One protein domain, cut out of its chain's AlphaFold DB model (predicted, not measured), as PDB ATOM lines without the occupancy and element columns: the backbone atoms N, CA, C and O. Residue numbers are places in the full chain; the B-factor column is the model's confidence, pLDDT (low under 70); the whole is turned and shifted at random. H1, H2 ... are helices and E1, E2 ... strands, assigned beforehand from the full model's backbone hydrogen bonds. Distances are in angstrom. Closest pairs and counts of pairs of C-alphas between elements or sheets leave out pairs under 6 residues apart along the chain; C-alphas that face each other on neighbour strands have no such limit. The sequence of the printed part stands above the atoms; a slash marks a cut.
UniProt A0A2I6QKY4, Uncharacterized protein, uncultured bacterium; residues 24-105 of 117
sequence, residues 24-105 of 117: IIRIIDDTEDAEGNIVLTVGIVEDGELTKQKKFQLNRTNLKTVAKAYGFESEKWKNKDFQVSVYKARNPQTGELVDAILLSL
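AT A GLANCE: This is residues 24 to 105 of the 117 residues of an uncharacterized protein of uncultured bacterium (UniProt A0A2I6QKY4). The domain is one strongly twisted sheet of five strands, curled like part of a barrel, with two helices, H1 and H2, on one face and no named helix on the other. The sheet has two wings: a meander, E1 E2 E3, each strand the antiparallel neighbour of the one before, and the hairpin E4 and E5, joined to it by a short pairing of E4 with E1. The 82 printed residues hold, along the chain, E1 E2 E3 H1 H2 E4 E5, and the sheet's order is E3 E2 E1 E4 E5, all antiparallel. The class is mixed, helices and strands. The whole is compact, with a radius of gyration of the C-alphas of 13.2 A and spans of 37 by 30 by 23 A.

IN THESE COORDINATES: E1, residues 24 to 32, begins at C-alpha 24 (22.394, -18.589, -28.265), bends by 61 degrees at residue 28 and is 23.0 A long. E2, residues 38 to 46, is 24.7 A long. E3, residues 49 to 57, is 22.3 A long and bends by 66 degrees at residue 52. H1, residues 60 to 70, is 15.2 A long, and H2 holds residues 74 to 77. E4, residues 81 to 90, starts at C-alpha 81 (21.525, -17.784, -21.936), is 26.7 A long and bends by 57 degrees at residue 87. E5, residues 97 to 104, is 21.3 A long and ends at C-alpha 104 (17.163, -10.987, -25.870).

HOW THE PARTS SIT: In the sheet, E3 and E5 are the edge strands. E1 and E2 form a hairpin, their directions at 158 degrees, with N 28 and O 41 2.8 A apart, within hydrogen-bond range. The hairpin E2 and E3 has N 42 and O 54 at 2.8 A. The pairing of E4 is staggered: its residues 81 to 83 pair with E1, with N 25 and O 82 at 2.8 A, and its residues 83 to 90 pair with E5, with N 85 and O 102 at 2.8 A. E3 and E5 are apart. H1 is on the sheet at a height of 6.8 A, over none of its strands; its closest C-alphas to E5 are those of Asn 62 and Leu 103, 5.7 A apart. H2 is on the same face at a height of 8.2 A and only just over E1, on which 3 of its C-alphas fall; the closest C-alphas of E1 and H2 are those of Ile 27 and Trp 77, 6.4 A. H1 and H2 only just touch, with 3 pairs of C-alphas within 8 A, the closest being those of Tyr 70 and Lys 76, 6.1 A. In H1 every O i to N i+4 pair is within hydrogen-bond range; H2 is too short for such a pair.

THE WHOLE: The two C-alphas farthest apart are those of Gly 48 and Thr 94, 38.4 A. The printed part has no cut and no long link; the link from E4 to E5 is short, the other links between named elements are tight. The mean pLDDT of the printed part is 85.8, and residue 92 alone is under 70.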
ATOM      1  N   ILE A  24      22.515 -18.709 -29.713       92.19
ATOM      2  CA  ILE A  24      22.394 -18.589 -28.265       92.19
ATOM      3  C   ILE A  24      23.791 -18.400 -27.688       92.19
ATOM      4  O   ILE A  24      24.717 -19.139 -28.020       92.19
ATOM      5  N   ILE A  25      23.948 -17.419 -26.806       92.38
ATOM      6  CA  ILE A  25      25.164 -17.234 -26.017       92.38
ATOM      7  C   ILE A  25      24.874 -17.447 -24.544       92.38
ATOM      8  O   ILE A  25      23.829 -17.039 -24.054       92.38
ATOM      9  N   ARG A  26      25.838 -18.013 -23.827       92.81
ATOM     10  CA  ARG A  26      25.844 -18.121 -22.372       92.81
ATOM     11  C   ARG A  26      26.892 -17.197 -21.793       92.81
ATOM     12  O   ARG A  26      28.044 -17.243 -22.222       92.81
ATOM     13  N   ILE A  27      26.537 -16.416 -20.783       92.38
ATOM     14  CA  ILE A  27      27.524 -15.645 -20.021       92.38
ATOM     15  C   ILE A  27      28.268 -16.603 -19.088       92.38
ATOM     16  O   ILE A  27      27.659 -17.278 -18.262       92.38
ATOM     17  N   ILE A  28      29.586 -16.676 -19.240       91.81
ATOM     18  CA  ILE A  28      30.472 -17.538 -18.453       91.81
ATOM     19  C   ILE A  28      31.050 -16.742 -17.286       91.81
ATOM     20  O   ILE A  28      31.025 -17.198 -16.145       91.81
ATOM     21  N   ASP A  29      31.554 -15.547 -17.584       91.00
ATOM     22  CA  ASP A  29      32.204 -14.678 -16.611       91.00
ATOM     23  C   ASP A  29      32.074 -13.210 -17.019       91.00
ATOM     24  O   ASP A  29      31.690 -12.900 -18.151       91.00
ATOM     25  N   ASP A  30      32.427 -12.311 -16.115       89.94
ATOM     26  CA  ASP A  30      32.430 -10.873 -16.332       89.94
ATOM     27  C   ASP A  30      33.662 -10.235 -15.687       89.94
ATOM     28  O   ASP A  30      34.161 -10.673 -14.655       89.94
ATOM     29  N   THR A  31      34.184  -9.206 -16.344       88.69
ATOM     30  CA  THR A  31      35.326  -8.421 -15.874       88.69
ATOM     31  C   THR A  31      35.044  -6.949 -16.120       88.69
ATOM     32  O   THR A  31      34.412  -6.608 -17.119       88.69
ATOM     33  N   GLU A  32      35.513  -6.076 -15.237       85.75
ATOM     34  CA  GLU A  32      35.499  -4.633 -15.475       85.75
ATOM     35  C   GLU A  32      36.854  -4.214 -16.062       85.75
ATOM     36  O   GLU A  32      37.907  -4.604 -15.548       85.75
ATOM     37  N   ASP A  33      36.843  -3.477 -17.173       81.62
ATOM     38  CA  ASP A  33      38.069  -2.927 -17.751       81.62
ATOM     39  C   ASP A  33      38.538  -1.657 -17.012       81.62
ATOM     40  O   ASP A  33      37.863  -1.123 -16.133       81.62
ATOM     41  N   ALA A  34      39.711  -1.135 -17.380       79.50
ATOM     42  CA  ALA A  34      40.271   0.072 -16.762       79.50
ATOM     43  C   ALA A  34      39.430   1.349 -16.997       79.50
ATOM     44  O   ALA A  34      39.667   2.363 -16.343       79.50
ATOM     45  N   GLU A  35      38.477   1.317 -17.933       79.25
ATOM     46  CA  GLU A  35      37.550   2.412 -18.228       79.25
ATOM     47  C   GLU A  35      36.204   2.254 -17.485       79.25
ATOM     48  O   GLU A  35      35.336   3.124 -17.604       79.25
ATOM     49  N   GLY A  36      36.025   1.183 -16.704       77.00
ATOM     50  CA  GLY A  36      34.790   0.888 -15.976       77.00
ATOM     51  C   GLY A  36      33.705   0.228 -16.832       77.00
ATOM     52  O   GLY A  36      32.526   0.282 -16.475       77.00
ATOM     53  N   ASN A  37      34.055  -0.340 -17.991       79.31
ATOM     54  CA  ASN A  37      33.103  -1.076 -18.819       79.31
ATOM     55  C   ASN A  37      33.055  -2.549 -18.413       79.31
ATOM     56  O   ASN A  37      34.090  -3.183 -18.212       79.31
ATOM     57  N   ILE A  38      31.851  -3.123 -18.422       83.25
ATOM     58  CA  ILE A  38      31.676  -4.562 -18.225       83.25
ATOM     59  C   ILE A  38      31.987  -5.304 -19.530       83.25
ATOM     60  O   ILE A  38      31.306  -5.147 -20.552       83.25
ATOM     61  N   VAL A  39      33.010  -6.148 -19.466       86.62
ATOM     62  CA  VAL A  39      33.427  -7.077 -20.512       86.62
ATOM     63  C   VAL A  39      33.059  -8.487 -20.075       86.62
ATOM     64  O   VAL A  39      33.643  -9.052 -19.151       86.62
ATOM     65  N   LEU A  40      32.086  -9.067 -20.768       89.00
ATOM     66  CA  LEU A  40      31.629 -10.430 -20.555       89.00
ATOM     67  C   LEU A  40      32.530 -11.417 -21.293       89.00
ATOM     68  O   LEU A  40      32.932 -11.176 -22.430       89.00
ATOM     69  N   THR A  41      32.776 -12.567 -20.683       90.75
ATOM     70  CA  THR A  41      33.184 -13.776 -21.393       90.75
ATOM     71  C   THR A  41      31.927 -14.580 -21.679       90.75
ATOM     72  O   THR A  41      31.220 -14.984 -20.758       90.75
ATOM     73  N   VAL A  42      31.633 -14.800 -22.955       91.38
ATOM     74  CA  VAL A  42      30.449 -15.526 -23.414       91.38
ATOM     75  C   VAL A  42      30.854 -16.763 -24.202       91.38
ATOM     76  O   VAL A  42      31.860 -16.750 -24.909       91.38
ATOM     77  N   GLY A  43      30.077 -17.833 -24.085       91.38
ATOM     78  CA  GLY A  43      30.201 -19.027 -24.912       91.38
ATOM     79  C   GLY A  43      29.026 -19.149 -25.873       91.38
ATOM     80  O   GLY A  43      27.895 -18.937 -25.455       91.38
ATOM     81  N   ILE A  44      29.267 -19.499 -27.135       90.75
ATOM     82  CA  ILE A  44      28.183 -19.863 -28.062       90.75
ATOM     83  C   ILE A  44      27.665 -21.249 -27.672       90.75
ATOM     84  O   ILE A  44      28.469 -22.158 -27.453       90.75
ATOM     85  N   VAL A  45      26.346 -21.383 -27.553       90.94
ATOM     86  CA  VAL A  45      25.656 -22.629 -27.222       90.94
ATOM     87  C   VAL A  45      25.137 -23.268 -28.509       90.94
ATOM     88  O   VAL A  45      24.260 -22.709 -29.166       90.94
ATOM     89  N   GLU A  46      25.656 -24.443 -28.851       87.00
ATOM     90  CA  GLU A  46      25.212 -25.262 -29.986       87.00
ATOM     91  C   GLU A  46      24.833 -26.644 -29.438       87.00
ATOM     92  O   GLU A  46      25.596 -27.239 -28.681       87.00
ATOM     93  N   ASP A  47      23.617 -27.117 -29.729       85.75
ATOM     94  CA  ASP A  47      23.077 -28.395 -29.223       85.75
ATOM     95  C   ASP A  47      23.154 -28.573 -27.688       85.75
ATOM     96  O   ASP A  47      23.206 -29.682 -27.161       85.75
ATOM     97  N   GLY A  48      23.125 -27.458 -26.947       82.25
ATOM     98  CA  GLY A  48      23.206 -27.432 -25.481       82.25
ATOM     99  C   GLY A  48      24.631 -27.412 -24.917       82.25
ATOM    100  O   GLY A  48      24.796 -27.245 -23.705       82.25
ATOM    101  N   GLU A  49      25.651 -27.505 -25.769       86.00
ATOM    102  CA  GLU A  49      27.061 -27.452 -25.388       86.00
ATOM    103  C   GLU A  49      27.691 -26.089 -25.690       86.00
ATOM    104  O   GLU A  49      27.310 -25.391 -26.628       86.00
ATOM    105  N   LEU A  50      28.687 -25.697 -24.888       89.75
ATOM    106  CA  LEU A  50      29.461 -24.474 -25.116       89.75
ATOM    107  C   LEU A  50      30.591 -24.753 -26.103       89.75
ATOM    108  O   LEU A  50      31.560 -25.424 -25.752       89.75
ATOM    109  N   THR A  51      30.513 -24.198 -27.310       86.25
ATOM    110  CA  THR A  51      31.458 -24.546 -28.384       86.25
ATOM    111  C   THR A  51      32.576 -23.528 -28.580       86.25
ATOM    112  O   THR A  51      33.682 -23.892 -28.982       86.25
ATOM    113  N   LYS A  52      32.339 -22.238 -28.295       82.81
ATOM    114  CA  LYS A  52      33.326 -21.162 -28.530       82.81
ATOM    115  C   LYS A  52      33.222 -20.059 -27.493       82.81
ATOM    116  O   LYS A  52      32.194 -19.398 -27.424       82.81
ATOM    117  N   GLN A  53      34.312 -19.796 -26.770       85.94
ATOM    118  CA  GLN A  53      34.397 -18.653 -25.860       85.94
ATOM    119  C   GLN A  53      34.885 -17.396 -26.586       85.94
ATOM    120  O   GLN A  53      35.838 -17.436 -27.374       85.94
ATOM    121  N   LYS A  54      34.229 -16.270 -26.320       85.56
ATOM    122  CA  LYS A  54      34.536 -14.947 -26.861       85.56
ATOM    123  C   LYS A  54      34.342 -13.903 -25.777       85.56
ATOM    124  O   LYS A  54      33.565 -14.095 -24.849       85.56
ATOM    125  N   LYS A  55      35.032 -12.776 -25.910       85.94
ATOM    126  CA  LYS A  55      34.717 -11.598 -25.105       85.94
ATOM    127  C   LYS A  55      33.569 -10.827 -25.754       85.94
ATOM    128  O   LYS A  55      33.376 -10.891 -26.966       85.94
ATOM    129  N   PHE A  56      32.806 -10.108 -24.953       84.25
ATOM    130  CA  PHE A  56      31.698  -9.288 -25.403       84.25
ATOM    131  C   PHE A  56      31.550  -8.092 -24.472       84.25
ATOM    132  O   PHE A  56      31.276  -8.246 -23.287       84.25
ATOM    133  N   GLN A  57      31.750  -6.889 -25.001       84.25
ATOM    134  CA  GLN A  57      31.531  -5.669 -24.232       84.25
ATOM    135  C   GLN A  57      30.057  -5.282 -24.345       84.25
ATOM    136  O   GLN A  57      29.538  -5.146 -25.454       84.25
ATOM    137  N   LEU A  58      29.386  -5.101 -23.207       77.69
ATOM    138  CA  LEU A  58      27.992  -4.674 -23.206       77.69
ATOM    139  C   LEU A  58      27.891  -3.205 -23.620       77.69
ATOM    140  O   LEU A  58      28.436  -2.317 -22.964       77.69
ATOM    141  N   ASN A  59      27.131  -2.944 -24.680       79.12
ATOM    142  CA  ASN A  59      26.606  -1.607 -24.931       79.12
ATOM    143  C   ASN A  59      25.443  -1.304 -23.968       79.12
ATOM    144  O   ASN A  59      24.929  -2.188 -23.272       79.12
ATOM    145  N   ARG A  60      25.005  -0.042 -23.934       80.31
ATOM    146  CA  ARG A  60      23.959   0.409 -23.010       80.31
ATOM    147  C   ARG A  60      22.640  -0.347 -23.190       80.31
ATOM    148  O   ARG A  60      21.959  -0.621 -22.203       80.31
ATOM    149  N   THR A  61      22.278  -0.678 -24.426       83.00
ATOM    150  CA  THR A  61      21.050  -1.416 -24.748       83.00
ATOM    151  C   THR A  61      21.100  -2.835 -24.192       83.00
ATOM    152  O   THR A  61      20.214  -3.232 -23.440       83.00
ATOM    153  N   ASN A  62      22.175  -3.570 -24.465       85.75
ATOM    154  CA  ASN A  62      22.346  -4.938 -23.987       85.75
ATOM    155  C   ASN A  62      22.481  -4.992 -22.466       85.75
ATOM    156  O   ASN A  62      21.887  -5.867 -21.842       85.75
ATOM    157  N   LEU A  63      23.168  -4.024 -21.850       85.94
ATOM    158  CA  LEU A  63      23.196  -3.896 -20.394       85.94
ATOM    159  C   LEU A  63      21.784  -3.754 -19.820       85.94
ATOM    160  O   LEU A  63      21.447  -4.448 -18.867       85.94
ATOM    161  N   LYS A  64      20.951  -2.871 -20.388       85.75
ATOM    162  CA  LYS A  64      19.562  -2.702 -19.939       85.75
ATOM    163  C   LYS A  64      18.769  -3.995 -20.082       85.75
ATOM    164  O   LYS A  64      18.015  -4.317 -19.171       85.75
ATOM    165  N   THR A  65      18.938  -4.738 -21.176       86.44
ATOM    166  CA  THR A  65      18.255  -6.025 -21.363       86.44
ATOM    167  C   THR A  65      18.661  -7.034 -20.294       86.44
ATOM    168  O   THR A  65      17.798  -7.602 -19.624       86.44
ATOM    169  N   VAL A  66      19.966  -7.217 -20.080       87.69
ATOM    170  CA  VAL A  66      20.489  -8.139 -19.064       87.69
ATOM    171  C   VAL A  66      20.027  -7.710 -17.665       87.69
ATOM    172  O   VAL A  66      19.527  -8.532 -16.897       87.69
ATOM    173  N   ALA A  67      20.091  -6.412 -17.361       87.94
ATOM    174  CA  ALA A  67      19.673  -5.871 -16.074       87.94
ATOM    175  C   ALA A  67      18.157  -5.942 -15.840       87.94
ATOM    176  O   ALA A  67      17.728  -6.190 -14.716       87.94
ATOM    177  N   LYS A  68      17.331  -5.779 -16.882       87.44
ATOM    178  CA  LYS A  68      15.873  -5.975 -16.807       87.44
ATOM    179  C   LYS A  68      15.533  -7.429 -16.474       87.44
ATOM    180  O   LYS A  68      14.580  -7.674 -15.743       87.44
ATOM    181  N   ALA A  69      16.311  -8.377 -16.995       87.44
ATOM    182  CA  ALA A  69      16.094  -9.799 -16.769       87.44
ATOM    183  C   ALA A  69      16.578 -10.283 -15.393       87.44
ATOM    184  O   ALA A  69      15.896 -11.080 -14.750       87.44
ATOM    185  N   TYR A  70      17.755  -9.828 -14.950       89.06
ATOM    186  CA  TYR A  70      18.464 -10.434 -13.814       89.06
ATOM    187  C   TYR A  70      18.991  -9.433 -12.770       89.06
ATOM    188  O   TYR A  70      19.602  -9.847 -11.786       89.06
ATOM    189  N   GLY A  71      18.732  -8.133 -12.937       87.94
ATOM    190  CA  GLY A  71      19.252  -7.057 -12.084       87.94
ATOM    191  C   GLY A  71      20.626  -6.541 -12.528       87.94
ATOM    192  O   GLY A  71      21.261  -7.115 -13.403       87.94
ATOM    193  N   PHE A  72      21.102  -5.445 -11.931       86.00
ATOM    194  CA  PHE A  72      22.390  -4.824 -12.290       86.00
ATOM    195  C   PHE A  72      23.625  -5.521 -11.691       86.00
ATOM    196  O   PHE A  72      24.747  -5.158 -12.024       86.00
ATOM    197  N   GLU A  73      23.428  -6.499 -10.810       88.19
ATOM    198  CA  GLU A  73      24.511  -7.276 -10.202       88.19
ATOM    199  C   GLU A  73      25.017  -8.324 -11.202       88.19
ATOM    200  O   GLU A  73      24.316  -9.300 -11.483       88.19
ATOM    201  N   SER A  74      26.227  -8.130 -11.733       82.94
ATOM    202  CA  SER A  74      26.775  -8.954 -12.819       82.94
ATOM    203  C   SER A  74      26.934 -10.435 -12.464       82.94
ATOM    204  O   SER A  74      26.735 -11.305 -13.312       82.94
ATOM    205  N   GLU A  75      27.140 -10.745 -11.183       85.88
ATOM    206  CA  GLU A  75      27.182 -12.114 -10.657       85.88
ATOM    207  C   GLU A  75      25.915 -12.925 -10.985       85.88
ATOM    208  O   GLU A  75      25.980 -14.142 -11.176       85.88
ATOM    209  N   LYS A  76      24.755 -12.260 -11.102       88.25
ATOM    210  CA  LYS A  76      23.466 -12.905 -11.415       88.25
ATOM    211  C   LYS A  76      23.340 -13.307 -12.883       88.25
ATOM    212  O   LYS A  76      22.418 -14.047 -13.239       88.25
ATOM    213  N   TRP A  77      24.237 -12.819 -13.735       90.44
ATOM    214  CA  TRP A  77      24.208 -13.045 -15.176       90.44
ATOM    215  C   TRP A  77      24.952 -14.320 -15.571       90.44
ATOM    216  O   TRP A  77      24.733 -14.838 -16.663       90.44
ATOM    217  N   LYS A  78      25.798 -14.867 -14.688       91.19
ATOM    218  CA  LYS A  78      26.560 -16.093 -14.950       91.19
ATOM    219  C   LYS A  78      25.637 -17.282 -15.217       91.19
ATOM    220  O   LYS A  78      24.619 -17.482 -14.551       91.19
ATOM    221  N   ASN A  79      26.018 -18.089 -16.201       90.69
ATOM    222  CA  ASN A  79      25.265 -19.225 -16.732       90.69
ATOM    223  C   ASN A  79      23.877 -18.869 -17.290       90.69
ATOM    224  O   ASN A  79      23.019 -19.746 -17.392       90.69
ATOM    225  N   LYS A  80      23.631 -17.597 -17.633       91.56
ATOM    226  CA  LYS A  80      22.402 -17.181 -18.313       91.56
ATOM    227  C   LYS A  80      22.596 -17.187 -19.814       91.56
ATOM    228  O   LYS A  80      23.614 -16.706 -20.317       91.56
ATOM    229  N   ASP A  81      21.585 -17.716 -20.488       92.06
ATOM    230  CA  ASP A  81      21.525 -17.784 -21.936       92.06
ATOM    231  C   ASP A  81      20.798 -16.560 -22.486       92.06
ATOM    232  O   ASP A  81      19.834 -16.083 -21.888       92.06
ATOM    233  N   PHE A  82      21.251 -16.075 -23.635       91.88
ATOM    234  CA  PHE A  82      20.650 -14.986 -24.392       91.88
ATOM    235  C   PHE A  82      20.637 -15.344 -25.866       91.88
ATOM    236  O   PHE A  82      21.595 -15.914 -26.384       91.88
ATOM    237  N   GLN A  83      19.564 -14.975 -26.550       92.06
ATOM    238  CA  GLN A  83      19.493 -15.066 -27.994       92.06
ATOM    239  C   GLN A  83      20.094 -13.813 -28.626       92.06
ATOM    240  O   GLN A  83      19.897 -12.692 -28.154       92.06
ATOM    241  N   VAL A  84      20.837 -14.017 -29.709       89.94
ATOM    242  CA  VAL A  84      21.476 -12.954 -30.474       89.94
ATOM    243  C   VAL A  84      20.594 -12.558 -31.641       89.94
ATOM    244  O   VAL A  84      20.252 -13.371 -32.497       89.94
ATOM    245  N   SER A  85      20.284 -11.272 -31.713       89.06
ATOM    246  CA  SER A  85      19.710 -10.634 -32.887       89.06
ATOM    247  C   SER A  85      20.745  -9.716 -33.525       89.06
ATOM    248  O   SER A  85      21.318  -8.855 -32.862       89.06
ATOM    249  N   VAL A  86      20.980  -9.889 -34.824       87.31
ATOM    250  CA  VAL A  86      21.796  -8.965 -35.624       87.31
ATOM    251  C   VAL A  86      20.884  -7.968 -36.332       87.31
ATOM    252  O   VAL A  86      19.901  -8.379 -36.950       87.31
ATOM    253  N   TYR A  87      21.208  -6.677 -36.256       83.75
ATOM    254  CA  TYR A  87      20.464  -5.600 -36.913       83.75
ATOM    255  C   TYR A  87      21.400  -4.506 -37.440       83.75
ATOM    256  O   TYR A  87      22.550  -4.405 -37.020       83.75
ATOM    257  N   LYS A  88      20.911  -3.669 -38.363       83.75
ATOM    258  CA  LYS A  88      21.666  -2.515 -38.869       83.75
ATOM    259  C   LYS A  88      21.480  -1.322 -37.935       83.75
ATOM    260  O   LYS A  88      20.370  -0.811 -37.808       83.75
ATOM    261  N   ALA A  89      22.564  -0.857 -37.324       80.06
ATOM    262  CA  ALA A  89      22.592   0.341 -36.490       80.06
ATOM    263  C   ALA A  89      23.442   1.430 -37.149       80.06
ATOM    264  O   ALA A  89      24.435   1.138 -37.815       80.06
ATOM    265  N   ARG A  90      23.074   2.699 -36.961       78.69
ATOM    266  CA  ARG A  90      23.892   3.818 -37.435       78.69
ATOM    267  C   ARG A  90      25.035   4.066 -36.455       78.69
ATOM    268  O   ARG A  90      24.787   4.365 -35.292       78.69
ATOM    269  N   ASN A  91      26.272   3.991 -36.933       74.62
ATOM    270  CA  ASN A  91      27.449   4.345 -36.159       74.62
ATOM    271  C   ASN A  91      27.433   5.858 -35.860       74.62
ATOM    272  O   ASN A  91      27.450   6.653 -36.800       74.62
ATOM    273  N   PRO A  92      27.410   6.285 -34.584       68.19
ATOM    274  CA  PRO A  92      27.309   7.701 -34.234       68.19
ATOM    275  C   PRO A  92      28.575   8.507 -34.563       68.19
ATOM    276  O   PRO A  92      28.520   9.733 -34.596       68.19
ATOM    277  N   GLN A  93      29.713   7.847 -34.806       72.38
ATOM    278  CA  GLN A  93      30.982   8.502 -35.138       72.38
ATOM    279  C   GLN A  93      31.166   8.682 -36.645       72.38
ATOM    280  O   GLN A  93      31.631   9.732 -37.080       72.38
ATOM    281  N   THR A  94      30.820   7.665 -37.439       78.12
ATOM    282  CA  THR A  94      31.042   7.675 -38.898       78.12
ATOM    283  C   THR A  94      29.774   7.963 -39.699       78.12
ATOM    284  O   THR A  94      29.849   8.341 -40.863       78.12
ATOM    285  N   GLY A  95      28.595   7.785 -39.097       78.50
ATOM    286  CA  GLY A  95      27.301   7.890 -39.766       78.50
ATOM    287  C   GLY A  95      26.930   6.674 -40.623       78.50
ATOM    288  O   GLY A  95      25.819   6.642 -41.154       78.50
ATOM    289  N   GLU A  96      27.804   5.677 -40.754       83.69
ATOM    290  CA  GLU A  96      27.578   4.475 -41.566       83.69
ATOM    291  C   GLU A  96      26.655   3.466 -40.870       83.69
ATOM    292  O   GLU A  96      26.552   3.441 -39.645       83.69
ATOM    293  N   LEU A  97      25.981   2.613 -41.649       81.94
ATOM    294  CA  LEU A  97      25.223   1.488 -41.098       81.94
ATOM    295  C   LEU A  97      26.156   0.301 -40.847       81.94
ATOM    296  O   LEU A  97      26.721  -0.254 -41.790       81.94
ATOM    297  N   VAL A  98      26.262  -0.115 -39.589       81.75
ATOM    298  CA  VAL A  98      27.062  -1.259 -39.133       81.75
ATOM    299  C   VAL A  98      26.160  -2.368 -38.594       81.75
ATOM    300  O   VAL A  98      25.018  -2.116 -38.199       81.75
ATOM    301  N   ASP A  99      26.647  -3.608 -38.617       83.75
ATOM    302  CA  ASP A  99      25.943  -4.738 -38.005       83.75
ATOM    303  C   ASP A  99      26.147  -4.721 -36.489       83.75
ATOM    304  O   ASP A  99      27.247  -4.970 -36.008       83.75
ATOM    305  N   ALA A 100      25.074  -4.482 -35.743       82.31
ATOM    306  CA  ALA A 100      25.075  -4.459 -34.289       82.31
ATOM    307  C   ALA A 100      24.415  -5.714 -33.701       82.31
ATOM    308  O   ALA A 100      23.567  -6.359 -34.327       82.31
ATOM    309  N   ILE A 101      24.803  -6.037 -32.467       86.38
ATOM    310  CA  ILE A 101      24.278  -7.170 -31.700       86.38
ATOM    311  C   ILE A 101      23.281  -6.666 -30.661       86.38
ATOM    312  O   ILE A 101      23.608  -5.810 -29.835       86.38
ATOM    313  N   LEU A 102      22.089  -7.254 -30.668       87.56
ATOM    314  CA  LEU A 102      21.072  -7.110 -29.637       87.56
ATOM    315  C   LEU A 102      20.885  -8.450 -28.924       87.56
ATOM    316  O   LEU A 102      20.689  -9.476 -29.572       87.56
ATOM    317  N   LEU A 103      20.933  -8.429 -27.595       88.75
ATOM    318  CA  LEU A 103      20.606  -9.580 -26.763       88.75
ATOM    319  C   LEU A 103      19.128  -9.564 -26.382       88.75
ATOM    320  O   LEU A 103      18.595  -8.523 -25.999       88.75
ATOM    321  N   SER A 104      18.499 -10.735 -26.414       89.31
ATOM    322  CA  SER A 104      17.163 -10.987 -25.870       89.31
ATOM    323  C   SER A 104      17.161 -12.258 -25.025       89.31
ATOM    324  O   SER A 104      18.077 -13.078 -25.098       89.31
ATOM    325  N   LEU A 105      16.141 -12.429 -24.183       85.88
ATOM    326  CA  LEU A 105      15.986 -13.677 -23.441       85.88
ATOM    327  C   LEU A 105      15.607 -14.822 -24.398       85.88
ATOM    328  O   LEU A 105      14.824 -14.593 -25.324       85.88
TER     329      LEU A 105